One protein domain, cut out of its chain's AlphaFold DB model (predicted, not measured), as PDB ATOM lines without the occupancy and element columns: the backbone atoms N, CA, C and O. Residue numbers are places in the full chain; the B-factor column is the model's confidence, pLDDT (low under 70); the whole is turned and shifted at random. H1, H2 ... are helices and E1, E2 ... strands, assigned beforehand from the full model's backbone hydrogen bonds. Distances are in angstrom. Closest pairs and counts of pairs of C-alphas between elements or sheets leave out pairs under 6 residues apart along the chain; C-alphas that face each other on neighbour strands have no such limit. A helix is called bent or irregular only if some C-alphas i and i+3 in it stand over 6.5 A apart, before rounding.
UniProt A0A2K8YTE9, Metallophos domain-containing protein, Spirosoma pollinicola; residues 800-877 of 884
ATOM      1  N   LEU A 800      27.532 -56.961  -5.774       79.88
ATOM      2  CA  LEU A 800      28.435 -55.905  -5.319       79.88
ATOM      3  C   LEU A 800      28.289 -54.652  -6.194       79.88
ATOM      4  O   LEU A 800      28.510 -54.679  -7.406       79.88
ATOM      5  N   ILE A 801      27.973 -53.519  -5.569       79.12
ATOM      6  CA  ILE A 801      27.891 -52.225  -6.250       79.12
ATOM      7  C   ILE A 801      29.287 -51.602  -6.320       79.12
ATOM      8  O   ILE A 801      29.955 -51.396  -5.303       79.12
ATOM      9  N   ARG A 802      29.730 -51.268  -7.538       76.19
ATOM     10  CA  ARG A 802      31.011 -50.585  -7.766       76.19
ATOM     11  C   ARG A 802      30.990 -49.193  -7.139       76.19
ATOM     12  O   ARG A 802      30.044 -48.436  -7.348       76.19
ATOM     13  N   ALA A 803      32.072 -48.827  -6.451       66.31
ATOM     14  CA  ALA A 803      32.209 -47.528  -5.782       66.31
ATOM     15  C   ALA A 803      32.006 -46.322  -6.725       66.31
ATOM     16  O   ALA A 803      31.538 -45.277  -6.292       66.31
ATOM     17  N   GLU A 804      32.277 -46.482  -8.024       70.31
ATOM     18  CA  GLU A 804      32.066 -45.471  -9.074       70.31
ATOM     19  C   GLU A 804      30.599 -45.027  -9.241       70.31
ATOM     20  O   GLU A 804      30.344 -43.935  -9.744       70.31
ATOM     21  N   ILE A 805      29.637 -45.863  -8.828       77.31
ATOM     22  CA  ILE A 805      28.191 -45.579  -8.878       77.31
ATOM     23  C   ILE A 805      27.767 -44.692  -7.689       77.31
ATOM     24  O   ILE A 805      26.718 -44.049  -7.718       77.31
ATOM     25  N   VAL A 806      28.584 -44.634  -6.635       80.06
ATOM     26  CA  VAL A 806      28.293 -43.896  -5.405       80.06
ATOM     27  C   VAL A 806      28.699 -42.421  -5.575       80.06
ATOM     28  O   VAL A 806      29.803 -42.144  -6.050       80.06
ATOM     29  N   PRO A 807      27.856 -41.440  -5.186       86.06
ATOM     30  CA  PRO A 807      28.180 -40.020  -5.327       86.06
ATOM     31  C   PRO A 807      29.522 -39.655  -4.678       86.06
ATOM     32  O   PRO A 807      29.783 -40.017  -3.531       86.06
ATOM     33  N   LYS A 808      30.363 -38.877  -5.377       82.81
ATOM     34  CA  LYS A 808      31.728 -38.529  -4.917       82.81
ATOM     35  C   LYS A 808      31.768 -37.963  -3.494       82.81
ATOM     36  O   LYS A 808      32.649 -38.322  -2.718       82.81
ATOM     37  N   LYS A 809      30.791 -37.123  -3.146       83.38
ATOM     38  CA  LYS A 809      30.625 -36.518  -1.815       83.38
ATOM     39  C   LYS A 809      30.437 -37.568  -0.709       83.38
ATOM     40  O   LYS A 809      30.999 -37.436   0.373       83.38
ATOM     41  N   LEU A 810      29.714 -38.650  -1.012       85.81
ATOM     42  CA  LEU A 810      29.518 -39.786  -0.112       85.81
ATOM     43  C   LEU A 810      30.783 -40.636   0.014       85.81
ATOM     44  O   LEU A 810      31.120 -41.038   1.122       85.81
ATOM     45  N   SER A 811      31.498 -40.870  -1.098       84.00
ATOM     46  CA  SER A 811      32.767 -41.616  -1.073       84.00
ATOM     47  C   SER A 811      33.775 -40.946  -0.145       84.00
ATOM     48  O   SER A 811      34.313 -41.612   0.726       84.00
ATOM     49  N   ILE A 812      33.949 -39.621  -0.249       84.69
ATOM     50  CA  ILE A 812      34.887 -38.859   0.595       84.69
ATOM     51  C   ILE A 812      34.563 -39.023   2.089       84.69
ATOM     52  O   ILE A 812      35.467 -39.253   2.893       84.69
ATOM     53  N   CYS A 813      33.281 -38.948   2.466       84.00
ATOM     54  CA  CYS A 813      32.861 -39.160   3.854       84.00
ATOM     55  C   CYS A 813      33.126 -40.607   4.305       84.00
ATOM     56  O   CYS A 813      33.650 -40.839   5.389       84.00
ATOM     57  N   ILE A 814      32.815 -41.589   3.458       85.81
ATOM     58  CA  ILE A 814      33.012 -43.010   3.762       85.81
ATOM     59  C   ILE A 814      34.495 -43.371   3.881       85.81
ATOM     60  O   ILE A 814      34.852 -44.103   4.798       85.81
ATOM     61  N   ASP A 815      35.364 -42.842   3.024       85.75
ATOM     62  CA  ASP A 815      36.805 -43.099   3.084       85.75
ATOM     63  C   ASP A 815      37.426 -42.497   4.361       85.75
ATOM     64  O   ASP A 815      38.156 -43.182   5.074       85.75
ATOM     65  N   LYS A 816      36.999 -41.292   4.765       84.38
ATOM     66  CA  LYS A 816      37.335 -40.705   6.076       84.38
ATOM     67  C   LYS A 816      36.889 -41.594   7.252       84.38
ATOM     68  O   LYS A 816      37.629 -41.734   8.229       84.38
ATOM     69  N   ILE A 817      35.700 -42.199   7.182       82.81
ATOM     70  CA  ILE A 817      35.184 -43.110   8.221       82.81
ATOM     71  C   ILE A 817      35.985 -44.419   8.269       82.81
ATOM     72  O   ILE A 817      36.308 -44.868   9.373       82.81
ATOM     73  N   LYS A 818      36.331 -45.002   7.109       85.25
ATOM     74  CA  LYS A 818      37.197 -46.192   6.997       85.25
ATOM     75  C   LYS A 818      38.528 -45.963   7.706       85.25
ATOM     76  O   LYS A 818      38.870 -46.726   8.610       85.25
ATOM     77  N   ASP A 819      39.218 -44.876   7.357       82.62
ATOM     78  CA  ASP A 819      40.524 -44.517   7.920       82.62
ATOM     79  C   ASP A 819      40.444 -44.264   9.434       82.62
ATOM     80  O   ASP A 819      41.284 -44.741  10.197       82.62
ATOM     81  N   THR A 820      39.403 -43.557   9.891       82.94
ATOM     82  CA  THR A 820      39.236 -43.198  11.312       82.94
ATOM     83  C   THR A 820      38.937 -44.412  12.197       82.94
ATOM     84  O   THR A 820      39.399 -44.466  13.336       82.94
ATOM     85  N   ASN A 821      38.174 -45.389  11.694       79.56
ATOM     86  CA  ASN A 821      37.713 -46.542  12.479       79.56
ATOM     87  C   ASN A 821      38.485 -47.841  12.180       79.56
ATOM     88  O   ASN A 821      38.243 -48.847  12.839       79.56
ATOM     89  N   SER A 822      39.418 -47.832  11.217       83.06
ATOM     90  CA  SER A 822      40.117 -49.033  10.720       83.06
ATOM     91  C   SER A 822      39.152 -50.127  10.235       83.06
ATOM     92  O   SER A 822      39.274 -51.295  10.610       83.06
ATOM     93  N   ILE A 823      38.179 -49.728   9.409       84.06
ATOM     94  CA  ILE A 823      37.160 -50.611   8.822       84.06
ATOM     95  C   ILE A 823      37.161 -50.530   7.292       84.06
ATOM     96  O   ILE A 823      37.484 -49.500   6.707       84.06
ATOM     97  N   GLU A 824      36.734 -51.602   6.636       85.06
ATOM     98  CA  GLU A 824      36.413 -51.637   5.215       85.06
ATOM     99  C   GLU A 824      34.893 -51.493   5.031       85.06
ATOM    100  O   GLU A 824      34.105 -52.157   5.705       85.06
ATOM    101  N   VAL A 825      34.472 -50.644   4.089       84.44
ATOM    102  CA  VAL A 825      33.057 -50.463   3.728       84.44
ATOM    103  C   VAL A 825      32.859 -50.810   2.256       84.44
ATOM    104  O   VAL A 825      33.515 -50.231   1.386       84.44
ATOM    105  N   LYS A 826      31.933 -51.734   1.994       84.75
ATOM    106  CA  LYS A 826      31.493 -52.194   0.671       84.75
ATOM    107  C   LYS A 826      30.002 -51.911   0.486       84.75
ATOM    108  O   LYS A 826      29.261 -51.761   1.456       84.75
ATOM    109  N   PHE A 827      29.557 -51.854  -0.765       83.75
ATOM    110  CA  PHE A 827      28.150 -51.671  -1.123       83.75
ATOM    111  C   PHE A 827      27.639 -52.916  -1.829       83.75
ATOM    112  O   PHE A 827      28.328 -53.468  -2.689       83.75
ATOM    113  N   ALA A 828      26.432 -53.346  -1.488       80.88
ATOM    114  CA  ALA A 828      25.803 -54.490  -2.126       80.88
ATOM    115  C   ALA A 828      24.278 -54.362  -2.129       80.88
ATOM    116  O   ALA A 828      23.708 -53.627  -1.325       80.88
ATOM    117  N   GLN A 829      23.629 -55.078  -3.038       80.81
ATOM    118  CA  GLN A 829      22.173 -55.168  -3.126       80.81
ATOM    119  C   GLN A 829      21.667 -56.324  -2.259       80.81
ATOM    120  O   GLN A 829      22.068 -57.468  -2.475       80.81
ATOM    121  N   PHE A 830      20.801 -56.042  -1.279       72.12
ATOM    122  CA  PHE A 830      20.172 -57.053  -0.410       72.12
ATOM    123  C   PHE A 830      18.634 -56.954  -0.366       72.12
ATOM    124  O   PHE A 830      18.011 -57.579   0.494       72.12
ATOM    125  N   GLY A 831      18.001 -56.175  -1.252       72.50
ATOM    126  CA  GLY A 831      16.563 -55.891  -1.168       72.50
ATOM    127  C   GLY A 831      16.226 -54.943  -0.008       72.50
ATOM    128  O   GLY A 831      17.067 -54.171   0.435       72.50
ATOM    129  N   THR A 832      15.000 -54.954   0.511       70.06
ATOM    130  CA  THR A 832      14.557 -53.930   1.484       70.06
ATOM    131  C   THR A 832      14.826 -54.246   2.958       70.06
ATOM    132  O   THR A 832      14.679 -53.353   3.788       70.06
ATOM    133  N   ASP A 833      15.205 -55.479   3.303       65.19
ATOM    134  CA  ASP A 833      15.007 -56.009   4.667       65.19
ATOM    135  C   ASP A 833      16.103 -55.648   5.686       65.19
ATOM    136  O   ASP A 833      15.829 -55.572   6.883       65.19
ATOM    137  N   PHE A 834      17.347 -55.434   5.245       68.50
ATOM    138  CA  PHE A 834      18.487 -55.170   6.135       68.50
ATOM    139  C   PHE A 834      19.179 -53.861   5.755       68.50
ATOM    140  O   PHE A 834      19.517 -53.658   4.596       68.50
ATOM    141  N   LYS A 835      19.442 -52.975   6.719       73.00
ATOM    142  CA  LYS A 835      20.168 -51.711   6.482       73.00
ATOM    143  C   LYS A 835      21.670 -51.926   6.245       73.00
ATOM    144  O   LYS A 835      22.290 -51.215   5.455       73.00
ATOM    145  N   LEU A 836      22.230 -52.911   6.942       78.69
ATOM    146  CA  LEU A 836      23.653 -53.207   7.051       78.69
ATOM    147  C   LEU A 836      23.854 -54.720   7.215       78.69
ATOM    148  O   LEU A 836      23.017 -55.390   7.824       78.69
ATOM    149  N   LEU A 837      24.983 -55.242   6.733       71.75
ATOM    150  CA  LEU A 837      25.477 -56.574   7.074       71.75
ATOM    151  C   LEU A 837      26.952 -56.497   7.520       71.75
ATOM    152  O   LEU A 837      27.814 -56.069   6.755       71.75
ATOM    153  N   LEU A 838      27.229 -56.908   8.762       69.00
ATOM    154  CA  LEU A 838      28.573 -57.046   9.340       69.00
ATOM    155  C   LEU A 838      28.986 -58.520   9.298       69.00
ATOM    156  O   LEU A 838      28.168 -59.381   9.630       69.00
ATOM    157  N   ILE A 839      30.217 -58.817   8.868       62.06
ATOM    158  CA  ILE A 839      30.619 -60.209   8.555       62.06
ATOM    159  C   ILE A 839      31.975 -60.606   9.150       62.06
ATOM    160  O   ILE A 839      32.192 -61.772   9.463       62.06
ATOM    161  N   SER A 840      32.820 -59.622   9.441       60.25
ATOM    162  CA  SER A 840      33.956 -59.729  10.359       60.25
ATOM    163  C   SER A 840      34.021 -58.467  11.219       60.25
ATOM    164  O   SER A 840      33.296 -57.508  10.959       60.25
ATOM    165  N   TYR A 841      34.905 -58.418  12.221       60.19
ATOM    166  CA  TYR A 841      35.064 -57.243  13.095       60.19
ATOM    167  C   TYR A 841      35.451 -55.937  12.368       60.19
ATOM    168  O   TYR A 841      35.494 -54.893  13.014       60.19
ATOM    169  N   GLN A 842      35.760 -55.979  11.064       71.31
ATOM    170  CA  GLN A 842      36.224 -54.818  10.301       71.31
ATOM    171  C   GLN A 842      35.572 -54.635   8.918       71.31
ATOM    172  O   GLN A 842      35.812 -53.594   8.321       71.31
ATOM    173  N   ILE A 843      34.744 -55.556   8.393       81.69
ATOM    174  CA  ILE A 843      34.146 -55.416   7.042       81.69
ATOM    175  C   ILE A 843      32.623 -55.227   7.108       81.69
ATOM    176  O   ILE A 843      31.879 -56.128   7.506       81.69
ATOM    177  N   TYR A 844      32.170 -54.061   6.643       83.06
ATOM    178  CA  TYR A 844      30.781 -53.603   6.640       83.06
ATOM    179  C   TYR A 844      30.217 -53.560   5.211       83.06
ATOM    180  O   TYR A 844      30.767 -52.882   4.343       83.06
ATOM    181  N   TYR A 845      29.079 -54.214   4.971       83.75
ATOM    182  CA  TYR A 845      28.339 -54.120   3.710       83.75
ATOM    183  C   TYR A 845      27.085 -53.263   3.892       83.75
ATOM    184  O   TYR A 845      26.107 -53.696   4.510       83.75
ATOM    185  N   ILE A 846      27.102 -52.049   3.342       86.50
ATOM    186  CA  ILE A 846      25.930 -51.171   3.287       86.50
ATOM    187  C   ILE A 846      24.981 -51.693   2.207       86.50
ATOM    188  O   ILE A 846      25.389 -51.893   1.059       86.50
ATOM    189  N   ASN A 847      23.710 -51.872   2.567       84.94
ATOM    190  CA  ASN A 847      22.690 -52.245   1.601       84.94
ATOM    191  C   ASN A 847      22.310 -51.046   0.728       84.94
ATOM    192  O   ASN A 847      21.732 -50.069   1.213       84.94
ATOM    193  N   PHE A 848      22.594 -51.147  -0.566       84.00
ATOM    194  CA  PHE A 848      22.275 -50.116  -1.540       84.00
ATOM    195  C   PHE A 848      20.759 -49.925  -1.702       84.00
ATOM    196  O   PHE A 848      20.301 -48.795  -1.842       84.00
ATOM    197  N   ASP A 849      19.966 -50.996  -1.628       81.00
ATOM    198  CA  ASP A 849      18.522 -50.960  -1.909       81.00
ATOM    199  C   ASP A 849      17.680 -50.489  -0.709       81.00
ATOM    200  O   ASP A 849      16.480 -50.234  -0.841       81.00
ATOM    201  N   HIS A 850      18.281 -50.378   0.481       85.75
ATOM    202  CA  HIS A 850      17.539 -50.084   1.703       85.75
ATOM    203  C   HIS A 850      16.953 -48.655   1.681       85.75
ATOM    204  O   HIS A 850      17.698 -47.699   1.427       85.75
ATOM    205  N   PRO A 851      15.667 -48.443   2.039       82.56
ATOM    206  CA  PRO A 851      15.003 -47.140   1.914       82.56
ATOM    207  C   PRO A 851      15.728 -45.969   2.592       82.56
ATOM    208  O   PRO A 851      15.752 -44.863   2.057       82.56
ATOM    209  N   SER A 852      16.372 -46.191   3.744       81.88
ATOM    210  CA  SER A 852      17.159 -45.141   4.416       81.88
ATOM    211  C   SER A 852      18.418 -44.733   3.643       81.88
ATOM    212  O   SER A 852      18.809 -43.572   3.714       81.88
ATOM    213  N   PHE A 853      19.051 -45.661   2.919       85.50
ATOM    214  CA  PHE A 853      20.238 -45.370   2.114       85.50
ATOM    215  C   PHE A 853      19.849 -44.722   0.781       85.50
ATOM    216  O   PHE A 853      20.430 -43.713   0.399       85.50
ATOM    217  N   GLN A 854      18.776 -45.201   0.142       86.38
ATOM    218  CA  GLN A 854      18.175 -44.538  -1.020       86.38
ATOM    219  C   GLN A 854      17.735 -43.097  -0.702       86.38
ATOM    220  O   GLN A 854      18.019 -42.181  -1.469       86.38
ATOM    221  N   SER A 855      17.127 -42.858   0.465       84.81
ATOM    222  CA  SER A 855      16.774 -41.504   0.920       84.81
ATOM    223  C   SER A 855      18.002 -40.599   1.115       84.81
ATOM    224  O   SER A 855      17.961 -39.425   0.742       84.81
ATOM    225  N   LEU A 856      19.117 -41.140   1.626       85.94
ATOM    226  CA  LEU A 856      20.392 -40.418   1.702       85.94
ATOM    227  C   LEU A 856      20.915 -40.061   0.302       85.94
ATOM    228  O   LEU A 856      21.265 -38.907   0.076       85.94
ATOM    229  N   LEU A 857      20.923 -41.014  -0.640       85.75
ATOM    230  CA  LEU A 857      21.379 -40.800  -2.020       85.75
ATOM    231  C   LEU A 857      20.554 -39.732  -2.756       85.75
ATOM    232  O   LEU A 857      21.129 -38.879  -3.425       85.75
ATOM    233  N   ILE A 858      19.224 -39.744  -2.605       85.81
ATOM    234  CA  ILE A 858      18.312 -38.783  -3.253       85.81
ATOM    235  C   ILE A 858      18.568 -37.343  -2.782       85.81
ATOM    236  O   ILE A 858      18.505 -36.413  -3.583       85.81
ATOM    237  N   ASN A 859      18.861 -37.146  -1.495       85.25
ATOM    238  CA  ASN A 859      18.976 -35.816  -0.885       85.25
ATOM    239  C   ASN A 859      20.428 -35.308  -0.759       85.25
ATOM    240  O   ASN A 859      20.662 -34.242  -0.189       85.25
ATOM    241  N   ILE A 860      21.411 -36.044  -1.286       86.00
ATOM    242  CA  ILE A 860      22.827 -35.885  -0.915       86.00
ATOM    243  C   ILE A 860      23.460 -34.539  -1.296       86.00
ATOM    244  O   ILE A 860      24.338 -34.024  -0.595       86.00
ATOM    245  N   GLU A 861      22.984 -33.931  -2.382       84.12
ATOM    246  CA  GLU A 861      23.422 -32.598  -2.810       84.12
ATOM    247  C   GLU A 861      22.927 -31.494  -1.857       84.12
ATOM    248  O   GLU A 861      23.594 -30.473  -1.701       84.12
ATOM    249  N   GLY A 862      21.806 -31.719  -1.159       81.94
ATOM    250  CA  GLY A 862      21.221 -30.779  -0.195       81.94
ATOM    251  C   GLY A 862      21.784 -30.867   1.229       81.94
ATOM    252  O   GLY A 862      21.481 -30.003   2.050       81.94
ATOM    253  N   TYR A 863      22.590 -31.885   1.546       87.56
ATOM    254  CA  TYR A 863      23.152 -32.098   2.886       87.56
ATOM    255  C   TYR A 863      24.566 -31.519   3.039       87.56
ATOM    256  O   TYR A 863      25.341 -31.490   2.083       87.56
ATOM    257  N   SER A 864      24.928 -31.070   4.246       85.62
ATOM    258  CA  SER A 864      26.326 -30.749   4.573       85.62
ATOM    259  C   SER A 864      27.150 -32.028   4.743       85.62
ATOM    260  O   SER A 864      26.596 -33.085   5.048       85.62
ATOM    261  N   ASP A 865      28.472 -31.935   4.599       81.94
ATOM    262  CA  ASP A 865      29.360 -33.090   4.779       81.94
ATOM    263  C   ASP A 865      29.241 -33.673   6.200       81.94
ATOM    264  O   ASP A 865      29.192 -34.886   6.357       81.94
ATOM    265  N   GLU A 866      29.061 -32.826   7.223       82.56
ATOM    266  CA  GLU A 866      28.770 -33.239   8.610       82.56
ATOM    267  C   GLU A 866      27.450 -34.022   8.728       82.56
ATOM    268  O   GLU A 866      27.382 -35.030   9.428       82.56
ATOM    269  N   THR A 867      26.406 -33.603   8.002       83.19
ATOM    270  CA  THR A 867      25.122 -34.323   7.965       83.19
ATOM    271  C   THR A 867      25.304 -35.705   7.336       83.19
ATOM    272  O   THR A 867      24.782 -36.692   7.851       83.19
ATOM    273  N   ILE A 868      26.073 -35.798   6.246       85.00
ATOM    274  CA  ILE A 868      26.383 -37.071   5.581       85.00
ATOM    275  C   ILE A 868      27.200 -37.977   6.518       85.00
ATOM    276  O   ILE A 868      26.873 -39.155   6.646       85.00
ATOM    277  N   ASP A 869      28.193 -37.428   7.224       83.12
ATOM    278  CA  ASP A 869      29.018 -38.142   8.208       83.12
ATOM    279  C   ASP A 869      28.139 -38.779   9.303       83.12
ATOM    280  O   ASP A 869      28.231 -39.983   9.556       83.12
ATOM    281  N   ILE A 870      27.209 -38.011   9.890       82.44
ATOM    282  CA  ILE A 870      26.247 -38.491  10.902       82.44
ATOM    283  C   ILE A 870      25.349 -39.602  10.339       82.44
ATOM    284  O   ILE A 870      25.169 -40.639  10.983       82.44
ATOM    285  N   TYR A 871      24.800 -39.418   9.133       84.19
ATOM    286  CA  TYR A 871      23.952 -40.427   8.491       84.19
ATOM    287  C   TYR A 871      24.705 -41.741   8.260       84.19
ATOM    288  O   TYR A 871      24.153 -42.807   8.536       84.19
ATOM    289  N   VAL A 872      25.957 -41.687   7.793       84.50
ATOM    290  CA  VAL A 872      26.769 -42.884   7.533       84.50
ATOM    291  C   VAL A 872      27.182 -43.576   8.832       84.50
ATOM    292  O   VAL A 872      27.017 -44.792   8.920       84.50
ATOM    293  N   HIS A 873      27.609 -42.852   9.871       84.44
ATOM    294  CA  HIS A 873      27.854 -43.456  11.191       84.44
ATOM    295  C   HIS A 873      26.591 -44.144  11.736       84.44
ATOM    296  O   HIS A 873      26.663 -45.271  12.220       84.44
ATOM    297  N   GLY A 874      25.419 -43.520  11.573       80.50
ATOM    298  CA  GLY A 874      24.129 -44.113  11.928       80.50
ATOM    299  C   GLY A 874      23.678 -45.271  11.024       80.50
ATOM    300  O   GLY A 874      22.791 -46.029  11.413       80.50
ATOM    301  N   ILE A 875      24.239 -45.434   9.820       83.06
ATOM    302  CA  ILE A 875      24.052 -46.616   8.956       83.06
ATOM    303  C   ILE A 875      24.973 -47.759   9.383       83.06
ATOM    304  O   ILE A 875      24.533 -48.904   9.377       83.06
ATOM    305  N   LEU A 876      26.211 -47.444   9.763       82.12
ATOM    306  CA  LEU A 876      27.234 -48.398  10.199       82.12
ATOM    307  C   LEU A 876      27.123 -48.778  11.691       82.12
ATOM    308  O   LEU A 876      27.904 -49.595  12.164       82.12
ATOM    309  N   GLU A 877      26.185 -48.176  12.429       78.75
ATOM    310  CA  GLU A 877      26.003 -48.335  13.886       78.75
ATOM    311  C   GLU A 877      27.277 -48.024  14.701       78.75
ATOM    312  O   GLU A 877      27.497 -48.540  15.797       78.75
TER     313      GLU A 877
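This is residues 800 to 877 of the 884 residues of the protein "Metallophos domain-containing protein" of Spirosoma pollinicola (UniProt A0A2K8YTE9). A small three-stranded sheet stands at one end of a rounded body, and three helices fill the rest: H2 and H3 lie side by side as a helical hairpin, while H1 crosses H3 steeply. H1 and H3 reach the sheet with residues 814 to 818 and 872 to 876, and the short stretch 800 to 801 pairs beside the edge strand E1. The printed part has 78 residues, with three named helices and three named strands in the order H1 E1 E2 E3 H2 H3. The sheet runs E1 E3 E2 and is mixed; the class is mixed, helices and strands. The whole is compact, with a radius of gyration of the C-alphas of 11.5 A, and spans 33 by 28 by 23 A.

Start at Leu 800 and go on to C-alpha 808 at (31.728, -38.529, -4.917), where H1 begins; it runs through residues 808 to 821, 20.1 A long. Next find E1 at residues 824 to 828, then E2 at residues 836 to 840 and E3 at residues 843 to 847, which begins with C-alpha 843 at (34.146, -55.416, 7.042). H2 takes residues 851 to 862, 17.6 A long, and is irregular: C-alphas 858 and 861 are 8.0 A apart. H3 takes residues 865 to 876, 16.4 A long, and ends at C-alpha 876 at (27.234, -48.398, 10.199).

Look first at the inner strand E3. It is parallel to E1, at 29 degrees, with N 826 and O 844 2.9 A apart, within hydrogen-bond range. E2 and E3 form an antiparallel hairpin, at 162 degrees, with N 845 and O 837 2.9 A apart. Residues 800 to 801 pair antiparallel with residues 827 to 828 of E1. H1 is on the sheet but only grazes it with residues 814 to 818; its closest C-alphas to E1 are those of Lys 818 and Glu 824, 5.8 A apart. H3 is on the sheet too and only grazes it with residues 872 to 876. H1 and H3 touch, closest at the C-alphas of Cys 813 and Asp 869, 5.9 A apart, at a steep tilt of 59 degrees, the same way. H2 and H3 form a helical hairpin and touch at a shallow tilt of 10 degrees, opposite ways; their closest C-alphas are those of Ile 860 and Ile 868, 7.5 A apart. H2 is apart from E1 and E2. In H1 and H3 every O i to N i+4 pair is within hydrogen-bond range; in H2 it is 6 of 8.

The two C-alphas farthest apart, those of Ser 840 and Gly 862, are 33.3 A apart. The printed part has no cut and no long link; the link from E1 to E2 is short, and the others are tight. The mean pLDDT of the printed part is 80.6; look for values under 70 at residue 803, residues 833 to 834 and residues 838 to 841.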